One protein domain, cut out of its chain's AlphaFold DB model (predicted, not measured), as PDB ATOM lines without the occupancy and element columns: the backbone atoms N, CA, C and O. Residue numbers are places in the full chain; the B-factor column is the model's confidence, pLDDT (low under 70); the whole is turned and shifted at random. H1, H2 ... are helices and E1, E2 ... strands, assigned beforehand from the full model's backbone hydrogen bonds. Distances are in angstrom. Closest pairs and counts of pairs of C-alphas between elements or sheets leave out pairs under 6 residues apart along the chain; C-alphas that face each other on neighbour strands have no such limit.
ATOM      1  N   ILE A  72      -2.063   8.980  81.933       96.25
ATOM      2  CA  ILE A  72      -1.248   9.795  82.834       96.25
ATOM      3  C   ILE A  72      -1.260   9.205  84.241       96.25
ATOM      4  O   ILE A  72      -2.273   8.665  84.701       96.25
ATOM      5  N   ASP A  73      -0.124   9.322  84.922       96.69
ATOM      6  CA  ASP A  73      -0.009   8.994  86.337       96.69
ATOM      7  C   ASP A  73      -0.786  10.016  87.167       96.69
ATOM      8  O   ASP A  73      -0.715  11.222  86.924       96.69
ATOM      9  N   VAL A  74      -1.537   9.533  88.155       97.00
ATOM     10  CA  VAL A  74      -2.303  10.393  89.058       97.00
ATOM     11  C   VAL A  74      -2.219   9.860  90.476       97.00
ATOM     12  O   VAL A  74      -2.406   8.669  90.717       97.00
ATOM     13  N   VAL A  75      -1.950  10.756  91.421       97.88
ATOM     14  CA  VAL A  75      -2.117  10.464  92.843       97.88
ATOM     15  C   VAL A  75      -3.601  10.626  93.166       97.88
ATOM     16  O   VAL A  75      -4.148  11.696  92.885       97.88
ATOM     17  N   PRO A  76      -4.272   9.600  93.716       97.44
ATOM     18  CA  PRO A  76      -5.679   9.731  94.061       97.44
ATOM     19  C   PRO A  76      -5.907  10.864  95.069       97.44
ATOM     20  O   PRO A  76      -5.122  11.038  95.999       97.44
ATOM     21  N   ALA A  77      -6.958  11.659  94.861       96.69
ATOM     22  CA  ALA A  77      -7.167  12.912  95.593       96.69
ATOM     23  C   ALA A  77      -7.439  12.711  97.094       96.69
ATOM     24  O   ALA A  77      -7.136  13.587  97.898       96.69
ATOM     25  N   ASP A  78      -7.987  11.556  97.458       97.88
ATOM     26  CA  ASP A  78      -8.292  11.132  98.826       97.88
ATOM     27  C   ASP A  78      -7.167  10.288  99.459       97.88
ATOM     28  O   ASP A  78      -7.350   9.692 100.521       97.88
ATOM     29  N   PHE A  79      -5.987  10.231  98.829       98.19
ATOM     30  CA  PHE A  79      -4.813   9.594  99.418       98.19
ATOM     31  C   PHE A  79      -4.346  10.355 100.670       98.19
ATOM     32  O   PHE A  79      -4.163  11.572 100.643       98.19
ATOM     33  N   SER A  80      -4.082   9.629 101.757       97.19
ATOM     34  CA  SER A  80      -3.565  10.184 103.013       97.19
ATOM     35  C   SER A  80      -2.204   9.583 103.333       97.19
ATOM     36  O   SER A  80      -2.076   8.372 103.390       97.19
ATOM     37  N   GLU A  81      -1.199  10.400 103.654       95.62
ATOM     38  CA  GLU A  81       0.110   9.892 104.111       95.62
ATOM     39  C   GLU A  81       0.034   9.169 105.473       95.62
ATOM     40  O   GLU A  81       0.992   8.534 105.907       95.62
ATOM     41  N   SER A  82      -1.090   9.269 106.187       94.19
ATOM     42  CA  SER A  82      -1.303   8.627 107.488       94.19
ATOM     43  C   SER A  82      -2.707   8.021 107.555       94.19
ATOM     44  O   SER A  82      -3.603   8.575 108.199       94.19
ATOM     45  N   PRO A  83      -2.951   6.901 106.850       96.81
ATOM     46  CA  PRO A  83      -4.256   6.259 106.846       96.81
ATOM     47  C   PRO A  83      -4.538   5.597 108.203       96.81
ATOM     48  O   PRO A  83      -3.692   4.913 108.784       96.81
ATOM     49  N   LYS A  84      -5.774   5.749 108.691       96.25
ATOM     50  CA  LYS A  84      -6.187   5.334 110.048       96.25
ATOM     51  C   LYS A  84      -5.979   3.847 110.347       96.25
ATOM     52  O   LYS A  84      -5.871   3.464 111.508       96.25
ATOM     53  N   PHE A  85      -5.952   2.980 109.332       97.00
ATOM     54  CA  PHE A  85      -5.771   1.547 109.563       97.00
ATOM     55  C   PHE A  85      -4.385   1.212 110.138       97.00
ATOM     56  O   PHE A  85      -4.272   0.225 110.862       97.00
ATOM     57  N   LEU A  86      -3.360   2.037 109.881       97.38
ATOM     58  CA  LEU A  86      -2.008   1.815 110.408       97.38
ATOM     59  C   LEU A  86      -1.956   1.923 111.935       97.38
ATOM     60  O   LEU A  86      -1.183   1.211 112.568       97.38
ATOM     61  N   GLU A  87      -2.810   2.752 112.543       96.38
ATOM     62  CA  GLU A  87      -2.899   2.906 114.004       96.38
ATOM     63  C   GLU A  87      -3.339   1.612 114.705       96.38
ATOM     64  O   GLU A  87      -3.044   1.401 115.880       96.38
ATOM     65  N   ARG A  88      -4.024   0.722 113.977       96.12
ATOM     66  CA  ARG A  88      -4.508  -0.569 114.488       96.12
ATOM     67  C   ARG A  88      -3.447  -1.672 114.425       96.12
ATOM     68  O   ARG A  88      -3.691  -2.768 114.919       96.12
ATOM     69  N   ILE A  89      -2.293  -1.412 113.805       97.12
ATOM     70  CA  ILE A  89      -1.216  -2.391 113.640       97.12
ATOM     71  C   ILE A  89      -0.163  -2.164 114.729       97.12
ATOM     72  O   ILE A  89       0.619  -1.215 114.680       97.12
ATOM     73  N   HIS A  90      -0.147  -3.048 115.727       97.00
ATOM     74  CA  HIS A  90       0.764  -2.935 116.871       97.00
ATOM     75  C   HIS A  90       2.204  -3.336 116.534       97.00
ATOM     76  O   HIS A  90       3.145  -2.682 116.988       97.00
ATOM     77  N   ASP A  91       2.379  -4.381 115.722       98.25
ATOM     78  CA  ASP A  91       3.700  -4.832 115.292       98.25
ATOM     79  C   ASP A  91       4.359  -3.780 114.384       98.25
ATOM     80  O   ASP A  91       3.765  -3.312 113.410       98.25
ATOM     81  N   ALA A  92       5.580  -3.366 114.731       97.75
ATOM     82  CA  ALA A  92       6.284  -2.300 114.026       97.75
ATOM     83  C   ALA A  92       6.651  -2.691 112.587       97.75
ATOM     84  O   ALA A  92       6.434  -1.891 111.681       97.75
ATOM     85  N   ASN A  93       7.113  -3.925 112.372       98.06
ATOM     86  CA  ASN A  93       7.531  -4.405 111.056       98.06
ATOM     87  C   ASN A  93       6.321  -4.562 110.127       98.06
ATOM     88  O   ASN A  93       6.363  -4.170 108.963       98.06
ATOM     89  N   VAL A  94       5.207  -5.092 110.645       97.94
ATOM     90  CA  VAL A  94       3.965  -5.223 109.863       97.94
ATOM     91  C   VAL A  94       3.392  -3.852 109.513       97.94
ATOM     92  O   VAL A  94       2.889  -3.659 108.409       97.94
ATOM     93  N   ARG A  95       3.468  -2.883 110.429       98.00
ATOM     94  CA  ARG A  95       2.993  -1.513 110.190       98.00
ATOM     95  C   ARG A  95       3.844  -0.782 109.158       98.00
ATOM     96  O   ARG A  95       3.285  -0.070 108.330       98.00
ATOM     97  N   GLU A  96       5.160  -0.969 109.190       97.81
ATOM     98  CA  GLU A  96       6.071  -0.433 108.176       97.81
ATOM     99  C   GLU A  96       5.759  -1.024 106.798       97.81
ATOM    100  O   GLU A  96       5.446  -0.275 105.874       97.81
ATOM    101  N   TRP A  97       5.689  -2.352 106.683       97.88
ATOM    102  CA  TRP A  97       5.296  -3.025 105.442       97.88
ATOM    103  C   TRP A  97       3.924  -2.565 104.921       97.88
ATOM    104  O   TRP A  97       3.743  -2.315 103.729       97.88
ATOM    105  N   ALA A  98       2.936  -2.418 105.805       97.81
ATOM    106  CA  ALA A  98       1.604  -1.972 105.415       97.81
ATOM    107  C   ALA A  98       1.587  -0.499 104.966       97.81
ATOM    108  O   ALA A  98       0.810  -0.134 104.078       97.81
ATOM    109  N   SER A  99       2.458   0.336 105.542       97.69
ATOM    110  CA  SER A  99       2.701   1.700 105.070       97.69
ATOM    111  C   SER A  99       3.294   1.678 103.661       97.69
ATOM    112  O   SER A  99       2.747   2.315 102.765       97.69
ATOM    113  N   GLU A 100       4.331   0.874 103.411       97.31
ATOM    114  CA  GLU A 100       4.921   0.712 102.073       97.31
ATOM    115  C   GLU A 100       3.894   0.234 101.036       97.31
ATOM    116  O   GLU A 100       3.852   0.752  99.918       97.31
ATOM    117  N   LEU A 101       3.026  -0.709 101.416       96.81
ATOM    118  CA  LEU A 101       1.936  -1.184 100.567       96.81
ATOM    119  C   LEU A 101       0.951  -0.055 100.234       96.81
ATOM    120  O   LEU A 101       0.592   0.119  99.071       96.81
ATOM    121  N   HIS A 102       0.546   0.742 101.227       98.06
ATOM    122  CA  HIS A 102      -0.343   1.885 101.020       98.06
ATOM    123  C   HIS A 102       0.271   2.923 100.067       98.06
ATOM    124  O   HIS A 102      -0.406   3.429  99.173       98.06
ATOM    125  N   GLN A 103       1.578   3.175 100.169       97.81
ATOM    126  CA  GLN A 103       2.300   4.100  99.285       97.81
ATOM    127  C   GLN A 103       2.242   3.695  97.799       97.81
ATOM    128  O   GLN A 103       2.408   4.551  96.923       97.81
ATOM    129  N   LEU A 104       1.965   2.424  97.476       97.31
ATOM    130  CA  LEU A 104       1.802   1.977  96.090       97.31
ATOM    131  C   LEU A 104       0.579   2.588  95.400       97.31
ATOM    132  O   LEU A 104       0.615   2.737  94.178       97.31
ATOM    133  N   TRP A 105      -0.456   3.023  96.128       97.94
ATOM    134  CA  TRP A 105      -1.622   3.672  95.512       97.94
ATOM    135  C   TRP A 105      -1.246   4.921  94.710       97.94
ATOM    136  O   TRP A 105      -1.795   5.141  93.632       97.94
ATOM    137  N   LYS A 106      -0.221   5.668  95.150       96.38
ATOM    138  CA  LYS A 106       0.327   6.817  94.407       96.38
ATOM    139  C   LYS A 106       0.941   6.431  93.061       96.38
ATOM    140  O   LYS A 106       0.933   7.228  92.131       96.38
ATOM    141  N   LYS A 107       1.493   5.218  92.953       95.56
ATOM    142  CA  LYS A 107       2.158   4.712  91.740       95.56
ATOM    143  C   LYS A 107       1.184   4.018  90.789       95.56
ATOM    144  O   LYS A 107       1.390   4.015  89.575       95.56
ATOM    145  N   LEU A 108       0.142   3.402  91.338       97.69
ATOM    146  CA  LEU A 108      -0.820   2.596  90.589       97.69
ATOM    147  C   LEU A 108      -2.018   3.402  90.075       97.69
ATOM    148  O   LEU A 108      -2.752   2.904  89.225       97.69
ATOM    149  N   GLY A 109      -2.196   4.644  90.529       97.62
ATOM    150  CA  GLY A 109      -3.196   5.548  89.975       97.62
ATOM    151  C   GLY A 109      -2.897   5.917  88.524       97.62
ATOM    152  O   GLY A 109      -1.776   6.298  88.167       97.62
ATOM    153  N   LYS A 110      -3.906   5.755  87.667       97.44
ATOM    154  CA  LYS A 110      -3.868   6.091  86.242       97.44
ATOM    155  C   LYS A 110      -5.149   6.811  85.850       97.44
ATOM    156  O   LYS A 110      -6.237   6.445  86.293       97.44
ATOM    157  N   LYS A 111      -5.031   7.805  84.975       97.56
ATOM    158  CA  LYS A 111      -6.169   8.440  84.305       97.56
ATOM    159  C   LYS A 111      -6.004   8.292  82.797       97.56
ATOM    160  O   LYS A 111      -4.920   8.526  82.267       97.56
ATOM    161  N   VAL A 112      -7.082   7.902  82.122       97.69
ATOM    162  CA  VAL A 112      -7.131   7.876  80.657       97.69
ATOM    163  C   VAL A 112      -7.193   9.312  80.144       97.69
ATOM    164  O   VAL A 112      -7.984  10.109  80.648       97.69
ATOM    165  N   VAL A 113      -6.337   9.657  79.183       96.94
ATOM    166  CA  VAL A 113      -6.293  11.020  78.634       96.94
ATOM    167  C   VAL A 113      -7.553  11.342  77.830       96.94
ATOM    168  O   VAL A 113      -8.139  10.471  77.185       96.94
ATOM    169  N   ASP A 114      -7.940  12.616  77.830       97.00
ATOM    170  CA  ASP A 114      -9.112  13.120  77.107       97.00
ATOM    171  C   ASP A 114      -9.051  12.837  75.595       97.00
ATOM    172  O   ASP A 114     -10.083  12.601  74.976       97.00
ATOM    173  N   ASP A 115      -7.853  12.730  75.012       97.19
ATOM    174  CA  ASP A 115      -7.686  12.366  73.597       97.19
ATOM    175  C   ASP A 115      -8.271  10.977  73.264       97.19
ATOM    176  O   ASP A 115      -8.687  10.736  72.137       97.19
ATOM    177  N   VAL A 116      -8.387  10.064  74.237       97.69
ATOM    178  CA  VAL A 116      -9.065   8.769  74.027       97.69
ATOM    179  C   VAL A 116     -10.580   8.947  73.890       97.69
ATOM    180  O   VAL A 116     -11.222   8.185  73.167       97.69
ATOM    181  N   ARG A 117     -11.173   9.939  74.567       97.00
ATOM    182  CA  ARG A 117     -12.595  10.290  74.402       97.00
ATOM    183  C   ARG A 117     -12.838  10.892  73.026       97.00
ATOM    184  O   ARG A 117     -13.819  10.532  72.381       97.00
ATOM    185  N   ASP A 118     -11.952  11.793  72.611       97.44
ATOM    186  CA  ASP A 118     -12.133  12.600  71.406       97.44
ATOM    187  C   ASP A 118     -11.743  11.819  70.135       97.44
ATOM    188  O   ASP A 118     -12.403  11.945  69.105       97.44
ATOM    189  N   ASN A 119     -10.751  10.923  70.226       97.00
ATOM    190  CA  ASN A 119     -10.230  10.122  69.114       97.00
ATOM    191  C   ASN A 119     -10.211   8.601  69.403       97.00
ATOM    192  O   ASN A 119      -9.194   7.934  69.188       97.00
ATOM    193  N   PRO A 120     -11.327   7.977  69.834       96.56
ATOM    194  CA  PRO A 120     -11.342   6.610  70.375       96.56
ATOM    195  C   PRO A 120     -10.920   5.527  69.375       96.56
ATOM    196  O   PRO A 120     -10.556   4.423  69.771       96.56
ATOM    197  N   SER A 121     -10.985   5.808  68.072       96.75
ATOM    198  CA  SER A 121     -10.619   4.857  67.021       96.75
ATOM    199  C   SER A 121      -9.103   4.657  66.890       96.75
ATOM    200  O   SER A 121      -8.679   3.617  66.386       96.75
ATOM    201  N   GLN A 122      -8.295   5.606  67.380       97.69
ATOM    202  CA  GLN A 122      -6.826   5.557  67.365       97.69
ATOM    203  C   GLN A 122      -6.227   4.807  68.559       97.69
ATOM    204  O   GLN A 122      -5.010   4.670  68.653       97.69
ATOM    205  N   TYR A 123      -7.067   4.331  69.475       98.00
ATOM    206  CA  TYR A 123      -6.638   3.717  70.718       98.00
ATOM    207  C   TYR A 123      -7.203   2.315  70.861       98.00
ATOM    208  O   TYR A 123      -8.336   2.021  70.477       98.00
ATOM    209  N   SER A 124      -6.420   1.443  71.490       97.81
ATOM    210  CA  SER A 124      -6.972   0.207  72.026       97.81
ATOM    211  C   SER A 124      -7.576   0.403  73.409       97.81
ATOM    212  O   SER A 124      -8.484  -0.348  73.750       97.81
ATOM    213  N   ILE A 125      -7.108   1.367  74.212       98.06
ATOM    214  CA  ILE A 125      -7.666   1.624  75.544       98.06
ATOM    215  C   ILE A 125      -9.076   2.212  75.434       98.06
ATOM    216  O   ILE A 125      -9.391   2.976  74.525       98.06
ATOM    217  N   LEU A 126      -9.945   1.829  76.362       97.81
ATOM    218  CA  LEU A 126     -11.300   2.340  76.471       97.81
ATOM    219  C   LEU A 126     -11.289   3.572  77.371       97.81
ATOM    220  O   LEU A 126     -10.814   3.509  78.504       97.81
ATOM    221  N   TYR A 127     -11.852   4.674  76.879       98.06
ATOM    222  CA  TYR A 127     -12.077   5.849  77.710       98.06
ATOM    223  C   TYR A 127     -13.026   5.530  78.869       98.06
ATOM    224  O   TYR A 127     -14.085   4.928  78.664       98.06
ATOM    225  N   VAL A 128     -12.638   5.979  80.061       97.81
ATOM    226  CA  VAL A 128     -13.457   6.020  81.271       97.81
ATOM    227  C   VAL A 128     -13.231   7.373  81.967       97.81
ATOM    228  O   VAL A 128     -12.106   7.878  81.930       97.81
ATOM    229  N   PRO A 129     -14.270   7.997  82.551       95.94
ATOM    230  CA  PRO A 129     -14.200   9.391  82.998       95.94
ATOM    231  C   PRO A 129     -13.398   9.617  84.289       95.94
ATOM    232  O   PRO A 129     -12.866  10.711  84.492       95.94
ATOM    233  N   HIS A 130     -13.296   8.616  85.163       98.31
ATOM    234  CA  HIS A 130     -12.619   8.745  86.451       98.31
ATOM    235  C   HIS A 130     -11.244   8.063  86.445       98.31
ATOM    236  O   HIS A 130     -11.045   7.076  85.729       98.31
ATOM    237  N   PRO A 131     -10.292   8.532  87.273       97.50
ATOM    238  CA  PRO A 131      -9.088   7.774  87.588       97.50
ATOM    239  C   PRO A 131      -9.397   6.349  88.053       97.50
ATOM    240  O   PRO A 131     -10.448   6.072  88.628       97.50
ATOM    241  N   THR A 132      -8.451   5.446  87.827       96.56
ATOM    242  CA  THR A 132      -8.519   4.060  88.286       96.56
ATOM    243  C   THR A 132      -7.184   3.627  88.877       96.56
ATOM    244  O   THR A 132      -6.148   4.242  88.618       96.56
ATOM    245  N   ILE A 133      -7.203   2.556  89.663       98.12
ATOM    246  CA  ILE A 133      -6.001   1.881  90.146       98.12
ATOM    247  C   ILE A 133      -5.764   0.642  89.282       98.12
ATOM    248  O   ILE A 133      -6.658  -0.189  89.117       98.12
ATOM    249  N   VAL A 134      -4.559   0.512  88.729       97.44
ATOM    250  CA  VAL A 134      -4.183  -0.627  87.874       97.44
ATOM    251  C   VAL A 134      -3.400  -1.685  88.659       97.44
ATOM    252  O   VAL A 134      -2.790  -1.347  89.673       97.44
ATOM    253  N   PRO A 135      -3.340  -2.953  88.199       95.44
ATOM    254  CA  PRO A 135      -2.545  -3.988  88.872       95.44
ATOM    255  C   PRO A 135      -1.036  -3.689  88.907       95.44
ATOM    256  O   PRO A 135      -0.340  -4.107  89.830       95.44
ATOM    257  N   GLY A 136      -0.525  -2.958  87.909       91.75
ATOM    258  CA  GLY A 136       0.880  -2.564  87.805       91.75
ATOM    259  C   GLY A 136       1.715  -3.436  86.860       91.75
ATOM    260  O   GLY A 136       1.251  -4.413  86.267       91.75
ATOM    261  N   GLY A 137       2.979  -3.046  86.676       90.25
ATOM    262  CA  GLY A 137       3.901  -3.703  85.746       90.25
ATOM    263  C   GLY A 137       3.456  -3.551  84.288       90.25
ATOM    264  O   GLY A 137       3.275  -2.439  83.795       90.25
ATOM    265  N   ARG A 138       3.271  -4.674  83.583       90.12
ATOM    266  CA  ARG A 138       2.806  -4.674  82.182       90.12
ATOM    267  C   ARG A 138       1.329  -4.286  82.021       90.12
ATOM    268  O   ARG A 138       0.883  -4.028  80.906       90.12
ATOM    269  N   PHE A 139       0.560  -4.291  83.109       93.00
ATOM    270  CA  PHE A 139      -0.880  -4.048  83.107       93.00
ATOM    271  C   PHE A 139      -1.162  -2.567  83.341       93.00
ATOM    272  O   PHE A 139      -0.975  -2.048  84.442       93.00
ATOM    273  N   ARG A 140      -1.582  -1.888  82.272       93.06
ATOM    274  CA  ARG A 140      -1.752  -0.428  82.234       93.06
ATOM    275  C   ARG A 140      -3.213   0.006  82.292       93.06
ATOM    276  O   ARG A 140      -3.503   1.160  82.556       93.06
ATOM    277  N   GLU A 141      -4.131  -0.915  82.047       95.50
ATOM    278  CA  GLU A 141      -5.568  -0.708  82.161       95.50
ATOM    279  C   GLU A 141      -6.118  -1.309  83.460       95.50
ATOM    280  O   GLU A 141      -5.460  -2.117  84.122       95.50
ATOM    281  N   PHE A 142      -7.351  -0.940  83.814       95.88
ATOM    282  CA  PHE A 142      -8.086  -1.660  84.848       95.88
ATOM    283  C   PHE A 142      -8.350  -3.106  84.404       95.88
ATOM    284  O   PHE A 142      -8.513  -3.377  83.210       95.88
ATOM    285  N   TYR A 143      -8.472  -3.999  85.384       97.94
ATOM    286  CA  TYR A 143      -8.970  -5.364  85.217       97.94
ATOM    287  C   TYR A 143     -10.140  -5.590  86.167       97.94
ATOM    288  O   TYR A 143     -10.091  -5.166  87.325       97.94
ATOM    289  N   TYR A 144     -11.212  -6.202  85.672       98.31
ATOM    290  CA  TYR A 144     -12.502  -6.186  86.355       98.31
ATOM    291  C   TYR A 144     -12.457  -6.882  87.720       98.31
ATOM    292  O   TYR A 144     -12.676  -6.228  88.736       98.31
ATOM    293  N   TRP A 145     -12.139  -8.177  87.785       97.81
ATOM    294  CA  TRP A 145     -12.162  -8.895  89.071       97.81
ATOM    295  C   TRP A 145     -11.015  -8.481  90.014       97.81
ATOM    296  O   TRP A 145     -11.213  -8.456  91.226       97.81
ATOM    297  N   ASP A 146      -9.847  -8.087  89.486       97.69
ATOM    298  CA  ASP A 146      -8.712  -7.583  90.270       97.69
ATOM    299  C   ASP A 146      -9.126  -6.334  91.056       97.69
ATOM    300  O   ASP A 146      -8.805  -6.191  92.237       97.69
ATOM    301  N   SER A 147      -9.941  -5.482  90.423       98.31
ATOM    302  CA  SER A 147     -10.430  -4.242  91.024       98.31
ATOM    303  C   SER A 147     -11.276  -4.471  92.274       98.31
ATOM    304  O   SER A 147     -11.375  -3.563  93.090       98.31
ATOM    305  N   TYR A 148     -11.854  -5.661  92.483       98.56
ATOM    306  CA  TYR A 148     -12.596  -5.954  93.714       98.56
ATOM    307  C   TYR A 148     -11.656  -5.948  94.920       98.56
ATOM    308  O   TYR A 148     -11.917  -5.289  95.928       98.56
ATOM    309  N   TRP A 149     -10.519  -6.631  94.795       98.19
ATOM    310  CA  TRP A 149      -9.508  -6.700  95.846       98.19
ATOM    311  C   TRP A 149      -8.847  -5.344  96.072       98.19
ATOM    312  O   TRP A 149      -8.637  -4.947  97.220       98.19
ATOM    313  N   THR A 150      -8.599  -4.606  94.988       98.38
ATOM    314  CA  THR A 150      -8.123  -3.223  95.045       98.38
ATOM    315  C   THR A 150      -9.102  -2.324  95.795       98.38
ATOM    316  O   THR A 150      -8.689  -1.643  96.727       98.38
ATOM    317  N   ILE A 151     -10.398  -2.370  95.467       98.69
ATOM    318  CA  ILE A 151     -11.444  -1.589  96.142       98.69
ATOM    319  C   ILE A 151     -11.457  -1.877  97.641       98.69
ATOM    320  O   ILE A 151     -11.454  -0.938  98.432       98.69
ATOM    321  N   ARG A 152     -11.375  -3.144  98.064       98.56
ATOM    322  CA  ARG A 152     -11.310  -3.445  99.503       98.56
ATOM    323  C   ARG A 152     -10.084  -2.826 100.179       98.56
ATOM    324  O   ARG A 152     -10.196  -2.299 101.283       98.56
ATOM    325  N   GLY A 153      -8.922  -2.865  99.528       98.25
ATOM    326  CA  GLY A 153      -7.700  -2.228 100.035       98.25
ATOM    327  C   GLY A 153      -7.803  -0.699 100.114       98.25
ATOM    328  O   GLY A 153      -7.348  -0.095 101.088       98.25
ATOM    329  N   LEU A 154      -8.451  -0.078  99.125       98.62
ATOM    330  CA  LEU A 154      -8.734   1.356  99.101       98.62
ATOM    331  C   LEU A 154      -9.689   1.759 100.230       98.62
ATOM    332  O   LEU A 154      -9.417   2.729 100.932       98.62
ATOM    333  N   LEU A 155     -10.745   0.981 100.482       98.56
ATOM    334  CA  LEU A 155     -11.673   1.228 101.591       98.56
ATOM    335  C   LEU A 155     -10.976   1.127 102.954       98.56
ATOM    336  O   LEU A 155     -11.165   1.994 103.804       98.56
ATOM    337  N   VAL A 156     -10.098   0.135 103.150       97.50
ATOM    338  CA  VAL A 156      -9.244   0.050 104.354       97.50
ATOM    339  C   VAL A 156      -8.323   1.270 104.474       97.50
ATOM    340  O   VAL A 156      -8.081   1.762 105.575       97.50
ATOM    341  N   SER A 157      -7.854   1.793 103.341       98.06
ATOM    342  CA  SER A 157      -7.039   3.009 103.261       98.06
ATOM    343  C   SER A 157      -7.842   4.307 103.452       98.06
ATOM    344  O   SER A 157      -7.239   5.374 103.517       98.06
ATOM    345  N   GLY A 158      -9.175   4.235 103.566       97.81
ATOM    346  CA  GLY A 158     -10.060   5.401 103.678       97.81
ATOM    347  C   GLY A 158     -10.306   6.142 102.360       97.81
ATOM    348  O   GLY A 158     -10.782   7.271 102.392       97.81
ATOM    349  N   MET A 159      -9.988   5.529 101.219       98.50
ATOM    350  CA  MET A 159     -10.013   6.153  99.891       98.50
ATOM    351  C   MET A 159     -11.355   5.911  99.179       98.50
ATOM    352  O   MET A 159     -11.442   5.190  98.180       98.50
ATOM    353  N   THR A 160     -12.433   6.444  99.754       98.44
ATOM    354  CA  THR A 160     -13.810   6.205  99.293       98.44
ATOM    355  C   THR A 160     -14.152   6.923  97.989       98.44
ATOM    356  O   THR A 160     -14.916   6.378  97.193       98.44
ATOM    357  N   ASP A 161     -13.570   8.095  97.726       98.44
ATOM    358  CA  ASP A 161     -13.832   8.863  96.502       98.44
ATOM    359  C   ASP A 161     -13.206   8.168  95.291       98.44
ATOM    360  O   ASP A 161     -13.821   8.062  94.224       98.44
ATOM    361  N   THR A 162     -12.011   7.603  95.476       98.62
ATOM    362  CA  THR A 162     -11.359   6.760  94.469       98.62
ATOM    363  C   THR A 162     -12.202   5.529  94.145       98.62
ATOM    364  O   THR A 162     -12.407   5.212  92.971       98.62
ATOM    365  N   VAL A 163     -12.745   4.857  95.166       98.75
ATOM    366  CA  VAL A 163     -13.641   3.704  94.973       98.75
ATOM    367  C   VAL A 163     -14.901   4.111  94.211       98.75
ATOM    368  O   VAL A 163     -15.258   3.440  93.240       98.75
ATOM    369  N   LYS A 164     -15.537   5.229  94.583       98.69
ATOM    370  CA  LYS A 164     -16.715   5.758  93.881       98.69
ATOM    371  C   LYS A 164     -16.417   6.006  92.401       98.69
ATOM    372  O   LYS A 164     -17.182   5.574  91.541       98.69
ATOM    373  N   GLY A 165     -15.279   6.629  92.088       98.56
ATOM    374  CA  GLY A 165     -14.835   6.857  90.710       98.56
ATOM    375  C   GLY A 165     -14.638   5.560  89.915       98.56
ATOM    376  O   GLY A 165     -15.116   5.444  88.786       98.56
ATOM    377  N   MET A 166     -13.998   4.548  90.510       98.69
ATOM    378  CA  MET A 166     -13.832   3.233  89.875       98.69
ATOM    379  C   MET A 166     -15.177   2.538  89.609       98.69
ATOM    380  O   MET A 166     -15.359   1.948  88.544       98.69
ATOM    381  N   LEU A 167     -16.135   2.633  90.535       98.75
ATOM    382  CA  LEU A 167     -17.484   2.091  90.350       98.75
ATOM    383  C   LEU A 167     -18.243   2.803  89.225       98.75
ATOM    384  O   LEU A 167     -18.828   2.137  88.373       98.75
ATOM    385  N   LEU A 168     -18.178   4.137  89.169       98.62
ATOM    386  CA  LEU A 168     -18.772   4.931  88.088       98.62
ATOM    387  C   LEU A 168     -18.178   4.568  86.720       98.62
ATOM    388  O   LEU A 168     -18.911   4.455  85.740       98.62
ATOM    389  N   ASN A 169     -16.871   4.295  86.653       98.62
ATOM    390  CA  ASN A 169     -16.250   3.773  85.434       98.62
ATOM    391  C   ASN A 169     -16.855   2.425  85.014       98.62
ATOM    392  O   ASN A 169     -17.142   2.228  83.834       98.62
ATOM    393  N   PHE A 170     -17.063   1.493  85.951       98.56
ATOM    394  CA  PHE A 170     -17.681   0.202  85.636       98.56
ATOM    395  C   PHE A 170     -19.140   0.327  85.206       98.56
ATOM    396  O   PHE A 170     -19.534  -0.347  84.256       98.56
ATOM    397  N   LEU A 171     -19.916   1.206  85.840       98.19
ATOM    398  CA  LEU A 171     -21.294   1.489  85.436       98.19
ATOM    399  C   LEU A 171     -21.347   2.061  84.014       98.19
ATOM    400  O   LEU A 171     -22.073   1.527  83.180       98.19
ATOM    401  N   ALA A 172     -20.485   3.028  83.685       97.75
ATOM    402  CA  ALA A 172     -20.378   3.569  82.328       97.75
ATOM    403  C   ALA A 172     -20.008   2.494  81.284       97.75
ATOM    404  O   ALA A 172     -20.458   2.525  80.137       97.75
ATOM    405  N   LEU A 173     -19.193   1.503  81.663       97.94
ATOM    406  CA  LEU A 173     -18.869   0.374  80.788       97.94
ATOM    407  C   LEU A 173     -20.050  -0.585  80.616       97.94
ATOM    408  O   LEU A 173     -20.249  -1.081  79.509       97.94
ATOM    409  N   VAL A 174     -20.846  -0.817  81.664       98.06
ATOM    410  CA  VAL A 174     -22.095  -1.586  81.564       98.06
ATOM    411  C   VAL A 174     -23.090  -0.877  80.649       98.06
ATOM    412  O   VAL A 174     -23.652  -1.529  79.777       98.06
ATOM    413  N   GLU A 175     -23.258   0.439  80.767       97.31
ATOM    414  CA  GLU A 175     -24.107   1.218  79.853       97.31
ATOM    415  C   GLU A 175     -23.636   1.102  78.398       97.31
ATOM    416  O   GLU A 175     -24.441   0.932  77.483       97.31
ATOM    417  N   ARG A 176     -22.316   1.147  78.173       96.19
ATOM    418  CA  ARG A 176     -21.726   1.115  76.829       96.19
ATOM    419  C   ARG A 176     -21.704  -0.274  76.186       96.19
ATOM    420  O   ARG A 176     -21.864  -0.375  74.972       96.19
ATOM    421  N   PHE A 177     -21.428  -1.326  76.953       96.69
ATOM    422  CA  PHE A 177     -21.167  -2.678  76.431       96.69
ATOM    423  C   PHE A 177     -22.185  -3.732  76.884       96.69
ATOM    424  O   PHE A 177     -22.159  -4.853  76.382       96.69
ATOM    425  N   GLY A 178     -23.062  -3.411  77.836       97.81
ATOM    426  CA  GLY A 178     -23.976  -4.358  78.485       97.81
ATOM    427  C   GLY A 178     -23.326  -5.220  79.577       97.81
ATOM    428  O   GLY A 178     -24.002  -6.034  80.198       97.81
ATOM    429  N   PHE A 179     -22.021  -5.072  79.816       98.00
ATOM    430  CA  PHE A 179     -21.257  -5.785  80.841       98.00
ATOM    431  C   PHE A 179     -19.940  -5.054  81.125       98.00
ATOM    432  O   PHE A 179     -19.520  -4.200  80.347       98.00
ATOM    433  N   VAL A 180     -19.244  -5.421  82.205       98.44
ATOM    434  CA  VAL A 180     -17.879  -4.937  82.458       98.44
ATOM    435  C   VAL A 180     -16.875  -5.802  81.681       98.44
ATOM    436  O   VAL A 180     -16.786  -7.007  81.954       98.44
ATOM    437  N   PRO A 181     -16.108  -5.253  80.719       98.31
ATOM    438  CA  PRO A 181     -15.085  -6.011  80.003       98.31
ATOM    439  C   PRO A 181     -13.995  -6.541  80.939       98.31
ATOM    440  O   PRO A 181     -13.751  -5.974  81.998       98.31
ATOM    441  N   ASN A 182     -13.298  -7.603  80.527       98.19
ATOM    442  CA  ASN A 182     -12.171  -8.180  81.275       98.19
ATOM    443  C   ASN A 182     -11.155  -7.109  81.718       98.19
ATOM    444  O   ASN A 182     -10.746  -7.089  82.874       98.19
ATOM    445  N   GLY A 183     -10.823  -6.184  80.820       97.44
ATOM    446  CA  GLY A 183     -10.053  -4.993  81.139       97.44
ATOM    447  C   GLY A 183     -10.363  -3.853  80.178       97.44
ATOM    448  O   GLY A 183     -11.114  -4.018  79.214       97.44
ATOM    449  N   GLY A 184      -9.768  -2.692  80.426       97.00
ATOM    450  CA  GLY A 184     -10.066  -1.442  79.721       97.00
ATOM    451  C   GLY A 184      -9.550  -1.331  78.293       97.00
ATOM    452  O   GLY A 184      -9.065  -0.268  77.933       97.00
ATOM    453  N   ARG A 185      -9.617  -2.384  77.472       97.69
ATOM    454  CA  ARG A 185      -9.148  -2.365  76.076       97.69
ATOM    455  C   ARG A 185     -10.177  -2.955  75.116       97.69
ATOM    456  O   ARG A 185     -10.903  -3.885  75.455       97.69
ATOM    457  N   ILE A 186     -10.204  -2.479  73.876       97.06
ATOM    458  CA  ILE A 186     -11.156  -2.907  72.846       97.06
ATOM    459  C   ILE A 186     -11.033  -4.397  72.509       97.06
ATOM    460  O   ILE A 186     -12.025  -5.053  72.227       97.06
ATOM    461  N   TYR A 187      -9.839  -4.987  72.608       96.56
ATOM    462  CA  TYR A 187      -9.655  -6.430  72.417       96.56
ATOM    463  C   TYR A 187     -10.191  -7.277  73.591       96.56
ATOM    464  O   TYR A 187     -10.195  -8.508  73.510       96.56
ATOM    465  N   TYR A 188     -10.659  -6.641  74.670       97.50
ATOM    466  CA  TYR A 188     -11.445  -7.253  75.743       97.50
ATOM    467  C   TYR A 188     -12.957  -7.034  75.581       97.50
ATOM    468  O   TYR A 188     -13.717  -7.642  76.324       97.50
ATOM    469  N   SER A 189     -13.430  -6.246  74.607       94.69
ATOM    470  CA  SER A 189     -14.837  -5.814  74.520       94.69
ATOM    471  C   SER A 189     -15.850  -6.917  74.180       94.69
ATOM    472  O   SER A 189     -17.021  -6.621  73.981       94.69
ATOM    473  N   GLN A 190     -15.412  -8.171  74.052       94.12
ATOM    474  CA  GLN A 190     -16.262  -9.346  73.812       94.12
ATOM    475  C   GLN A 190     -16.110 -10.414  74.909       94.12
ATOM    476  O   GLN A 190     -16.592 -11.531  74.760       94.12
ATOM    477  N   ARG A 191     -15.402 -10.105  76.004       96.44
ATOM    478  CA  ARG A 191     -15.243 -11.008  77.148       96.44
ATOM    479  C   ARG A 191     -15.243 -10.242  78.461       96.44
ATOM    480  O   ARG A 191     -14.705  -9.144  78.551       96.44
ATOM    481  N   SER A 192     -15.792 -10.862  79.494       97.88
ATOM    482  CA  SER A 192     -15.788 -10.330  80.856       97.88
ATOM    483  C   SER A 192     -14.804 -11.110  81.745       97.88
ATOM    484  O   SER A 192     -13.916 -11.818  81.260       97.88
ATOM    485  N   GLN A 193     -14.959 -10.945  83.051       97.00
ATOM    486  CA  GLN A 193     -14.312 -11.662  84.145       97.00
ATOM    487  C   GLN A 193     -15.377 -11.966  85.215       97.00
ATOM    488  O   GLN A 193     -16.518 -11.523  85.060       97.00
ATOM    489  N   PRO A 194     -15.056 -12.734  86.275       97.69
ATOM    490  CA  PRO A 194     -15.999 -13.003  87.357       97.69
ATOM    491  C   PRO A 194     -16.750 -11.739  87.827       97.69
ATOM    492  O   PRO A 194     -16.114 -10.706  88.053       97.69
ATOM    493  N   PRO A 195     -18.091 -11.785  87.939       97.19
ATOM    494  CA  PRO A 195     -18.906 -10.586  88.093       97.19
ATOM    495  C   PRO A 195     -18.898 -10.065  89.536       97.19
ATOM    496  O   PRO A 195     -19.701 -10.487  90.365       97.19
ATOM    497  N   PHE A 196     -18.006  -9.117  89.823       98.19
ATOM    498  CA  PHE A 196     -17.856  -8.513  91.151       98.19
ATOM    499  C   PHE A 196     -18.487  -7.121  91.308       98.19
ATOM    500  O   PHE A 196     -18.420  -6.577  92.403       98.19
ATOM    501  N   LEU A 197     -19.145  -6.552  90.290       98.19
ATOM    502  CA  LEU A 197     -19.707  -5.196  90.374       98.19
ATOM    503  C   LEU A 197     -20.681  -5.022  91.550       98.19
ATOM    504  O   LEU A 197     -20.510  -4.102  92.341       98.19
ATOM    505  N   ILE A 198     -21.652  -5.926  91.724       97.81
ATOM    506  CA  ILE A 198     -22.595  -5.865  92.858       97.81
ATOM    507  C   ILE A 198     -21.854  -5.970  94.208       97.81
ATOM    508  O   ILE A 198     -22.073  -5.108  95.058       97.81
ATOM    509  N   PRO A 199     -20.950  -6.951  94.426       98.38
ATOM    510  CA  PRO A 199     -20.091  -6.967  95.610       98.38
ATOM    511  C   PRO A 199     -19.296  -5.676  95.843       98.38
ATOM    512  O   PRO A 199     -19.255  -5.198  96.969       98.38
ATOM    513  N   MET A 200     -18.698  -5.081  94.807       98.62
ATOM    514  CA  MET A 200     -17.942  -3.830  94.942       98.62
ATOM    515  C   MET A 200     -18.840  -2.669  95.390       98.62
ATOM    516  O   MET A 200     -18.462  -1.911  96.279       98.62
ATOM    517  N   VAL A 201     -20.034  -2.544  94.796       98.56
ATOM    518  CA  VAL A 201     -21.029  -1.533  95.187       98.56
ATOM    519  C   VAL A 201     -21.459  -1.749  96.634       98.56
ATOM    520  O   VAL A 201     -21.527  -0.792  97.400       98.56
ATOM    521  N   LYS A 202     -21.690  -3.003  97.039       98.44
ATOM    522  CA  LYS A 202     -22.018  -3.336  98.426       98.44
ATOM    523  C   LYS A 202     -20.914  -2.911  99.397       98.44
ATOM    524  O   LYS A 202     -21.223  -2.246 100.376       98.44
ATOM    525  N   GLU A 203     -19.656  -3.258  99.131       98.50
ATOM    526  CA  GLU A 203     -18.518  -2.872  99.981       98.50
ATOM    527  C   GLU A 203     -18.414  -1.343 100.118       98.50
ATOM    528  O   GLU A 203     -18.197  -0.825 101.211       98.50
ATOM    529  N   TYR A 204     -18.633  -0.606  99.023       98.69
ATOM    530  CA  TYR A 204     -18.661   0.856  99.039       98.69
ATOM    531  C   TYR A 204     -19.803   1.415  99.899       98.69
ATOM    532  O   TYR A 204     -19.564   2.281 100.742       98.69
ATOM    533  N   VAL A 205     -21.032   0.916  99.727       98.56
ATOM    534  CA  VAL A 205     -22.194   1.370 100.507       98.56
ATOM    535  C   VAL A 205     -22.038   1.014 101.984       98.56
ATOM    536  O   VAL A 205     -22.309   1.855 102.834       98.56
ATOM    537  N   ASP A 206     -21.549  -0.183 102.305       98.25
ATOM    538  CA  ASP A 206     -21.286  -0.593 103.688       98.25
ATOM    539  C   ASP A 206     -20.238   0.316 104.357       98.25
ATOM    540  O   ASP A 206     -20.360   0.637 105.539       98.25
ATOM    541  N   ALA A 207     -19.215   0.747 103.610       97.81
ATOM    542  CA  ALA A 207     -18.149   1.603 104.125       97.81
ATOM    543  C   ALA A 207     -18.545   3.086 104.265       97.81
ATOM    544  O   ALA A 207     -17.990   3.781 105.115       97.81
ATOM    545  N   THR A 208     -19.469   3.581 103.435       97.88
ATOM    546  CA  THR A 208     -19.792   5.020 103.332       97.88
ATOM    547  C   THR A 208     -21.183   5.394 103.836       97.88
ATOM    548  O   THR A 208     -21.406   6.541 104.218       97.88
ATOM    549  N   GLY A 209     -22.135   4.460 103.817       98.00
ATOM    550  CA  GLY A 209     -23.558   4.742 104.007       98.00
ATOM    551  C   GLY A 209     -24.227   5.459 102.824       98.00
ATOM    552  O   GLY A 209     -25.388   5.856 102.946       98.00
ATOM    553  N   ASP A 210     -23.539   5.623 101.686       97.44
ATOM    554  CA  ASP A 210     -24.031   6.317 100.486       97.44
ATOM    555  C   ASP A 210     -25.071   5.469  99.732       97.44
ATOM    556  O   ASP A 210     -24.807   4.864  98.695       97.44
ATOM    557  N   THR A 211     -26.282   5.391 100.285       96.12
ATOM    558  CA  THR A 211     -27.407   4.670  99.664       96.12
ATOM    559  C   THR A 211     -27.989   5.393  98.449       96.12
ATOM    560  O   THR A 211     -28.707   4.772  97.666       96.12
ATOM    561  N   GLU A 212     -27.679   6.678  98.262       95.69
ATOM    562  CA  GLU A 212     -28.075   7.423  97.066       95.69
ATOM    563  C   GLU A 212     -27.380   6.867  95.820       95.69
ATOM    564  O   GLU A 212     -28.010   6.782  94.772       95.69
ATOM    565  N   PHE A 213     -26.149   6.365  95.963       95.06
ATOM    566  CA  PHE A 213     -25.406   5.688  94.895       95.06
ATOM    567  C   PHE A 213     -26.101   4.441  94.309       95.06
ATOM    568  O   PHE A 213     -25.709   3.964  93.248       95.06
ATOM    569  N   LEU A 214     -27.110   3.883  94.989       91.69
ATOM    570  CA  LEU A 214     -27.874   2.726  94.502       91.69
ATOM    571  C   LEU A 214     -29.002   3.089  93.523       91.69
ATOM    572  O   LEU A 214     -29.638   2.176  92.992       91.69
ATOM    573  N   ARG A 215     -29.310   4.380  93.361       86.06
ATOM    574  CA  ARG A 215     -30.397   4.875  92.505       86.06
ATOM    575  C   ARG A 215     -29.908   5.155  91.094       86.06
ATOM    576  O   ARG A 215     -30.696   4.854  90.173       86.06
TER     577      ARG A 215
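Overview. This is residues 72 to 215 of the 215 residues of the protein "Alpha,alpha-trehalase" of Cyprideis torosa (UniProt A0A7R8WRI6). Three helices, H5, H6 and H7, form an up-and-down bundle, each running against the one before it. Beside it, H2, H3, E1 and H4 follow one another in a long row, with H1 beside H2 at one end and long loops at the other; H8 is by H7, on the far side of the bundle from the row. The printed part has 144 residues, with named elements in the order H1, H2, H3, E1, H4, H5, H6, H7, H8, and is mostly helix. It is compact, with a radius of gyration of the C-alphas of 15.7 A, yet elongated, spanning 51 by 33 by 24 A.

Arrangement. H1, residues 84 to 88, only just touches residues 95 to 99 of H2, residues 92 to 103, with 3 pairs of C-alphas within 8 A; the closest are Leu 86 and Arg 95, 6.0 A. H3, residues 105 to 108, and E1, residues 109 to 112, meet only through their link. E1 pairs with no named strand, but residues 110 to 111 pair antiparallel with 72 to 73, and 109 to 110 with 132 to 133. H4, residues 114 to 118, is apart from H5, residues 146 to 156. H5 and H6, residues 160 to 177, form a hairpin at a shallow tilt of 25 degrees; H6 touches with residues 160 to 163 alone, closest at C-alphas Ile 151 and Val 163, 5.8 A. H6 and H7, residues 197 to 208, form another at 26 degrees, closest at C-alphas Leu 167 and Val 201, 7.0 A. H5 and H7 touch and run the same way at 5 degrees, a shallow tilt, with C-alphas Tyr 148 and Met 200 closest at 5.9 A. H8, residues 211 to 214, is close to H7 but not clearly touching, with C-alphas Val 205 and Thr 211 closest at 6.2 A. Every O i to N i+4 pair is within hydrogen-bond range in H2, H4, H5, H6 and H7; H1 has 0 of 1, but 2 of 2 O i to N i+3 pairs, and H3 and H8 are too short for an i+4 pair.

Along the chain. H1 begins at C-alpha 84 (-6.187, 5.334, 110.048). H2 is 16.6 A long, H5 16.0 A, H6 25.6 A and H7 16.5 A. H8 ends at C-alpha 214 (-27.874, 2.726, 94.502).

Size, cuts and confidence. The C-alphas farthest apart, of His 90 and Ser 121, are 51.7 A apart. The printed part has no cut; the links H4 to H5 and H6 to H7 are long. No printed residue has pLDDT under 70.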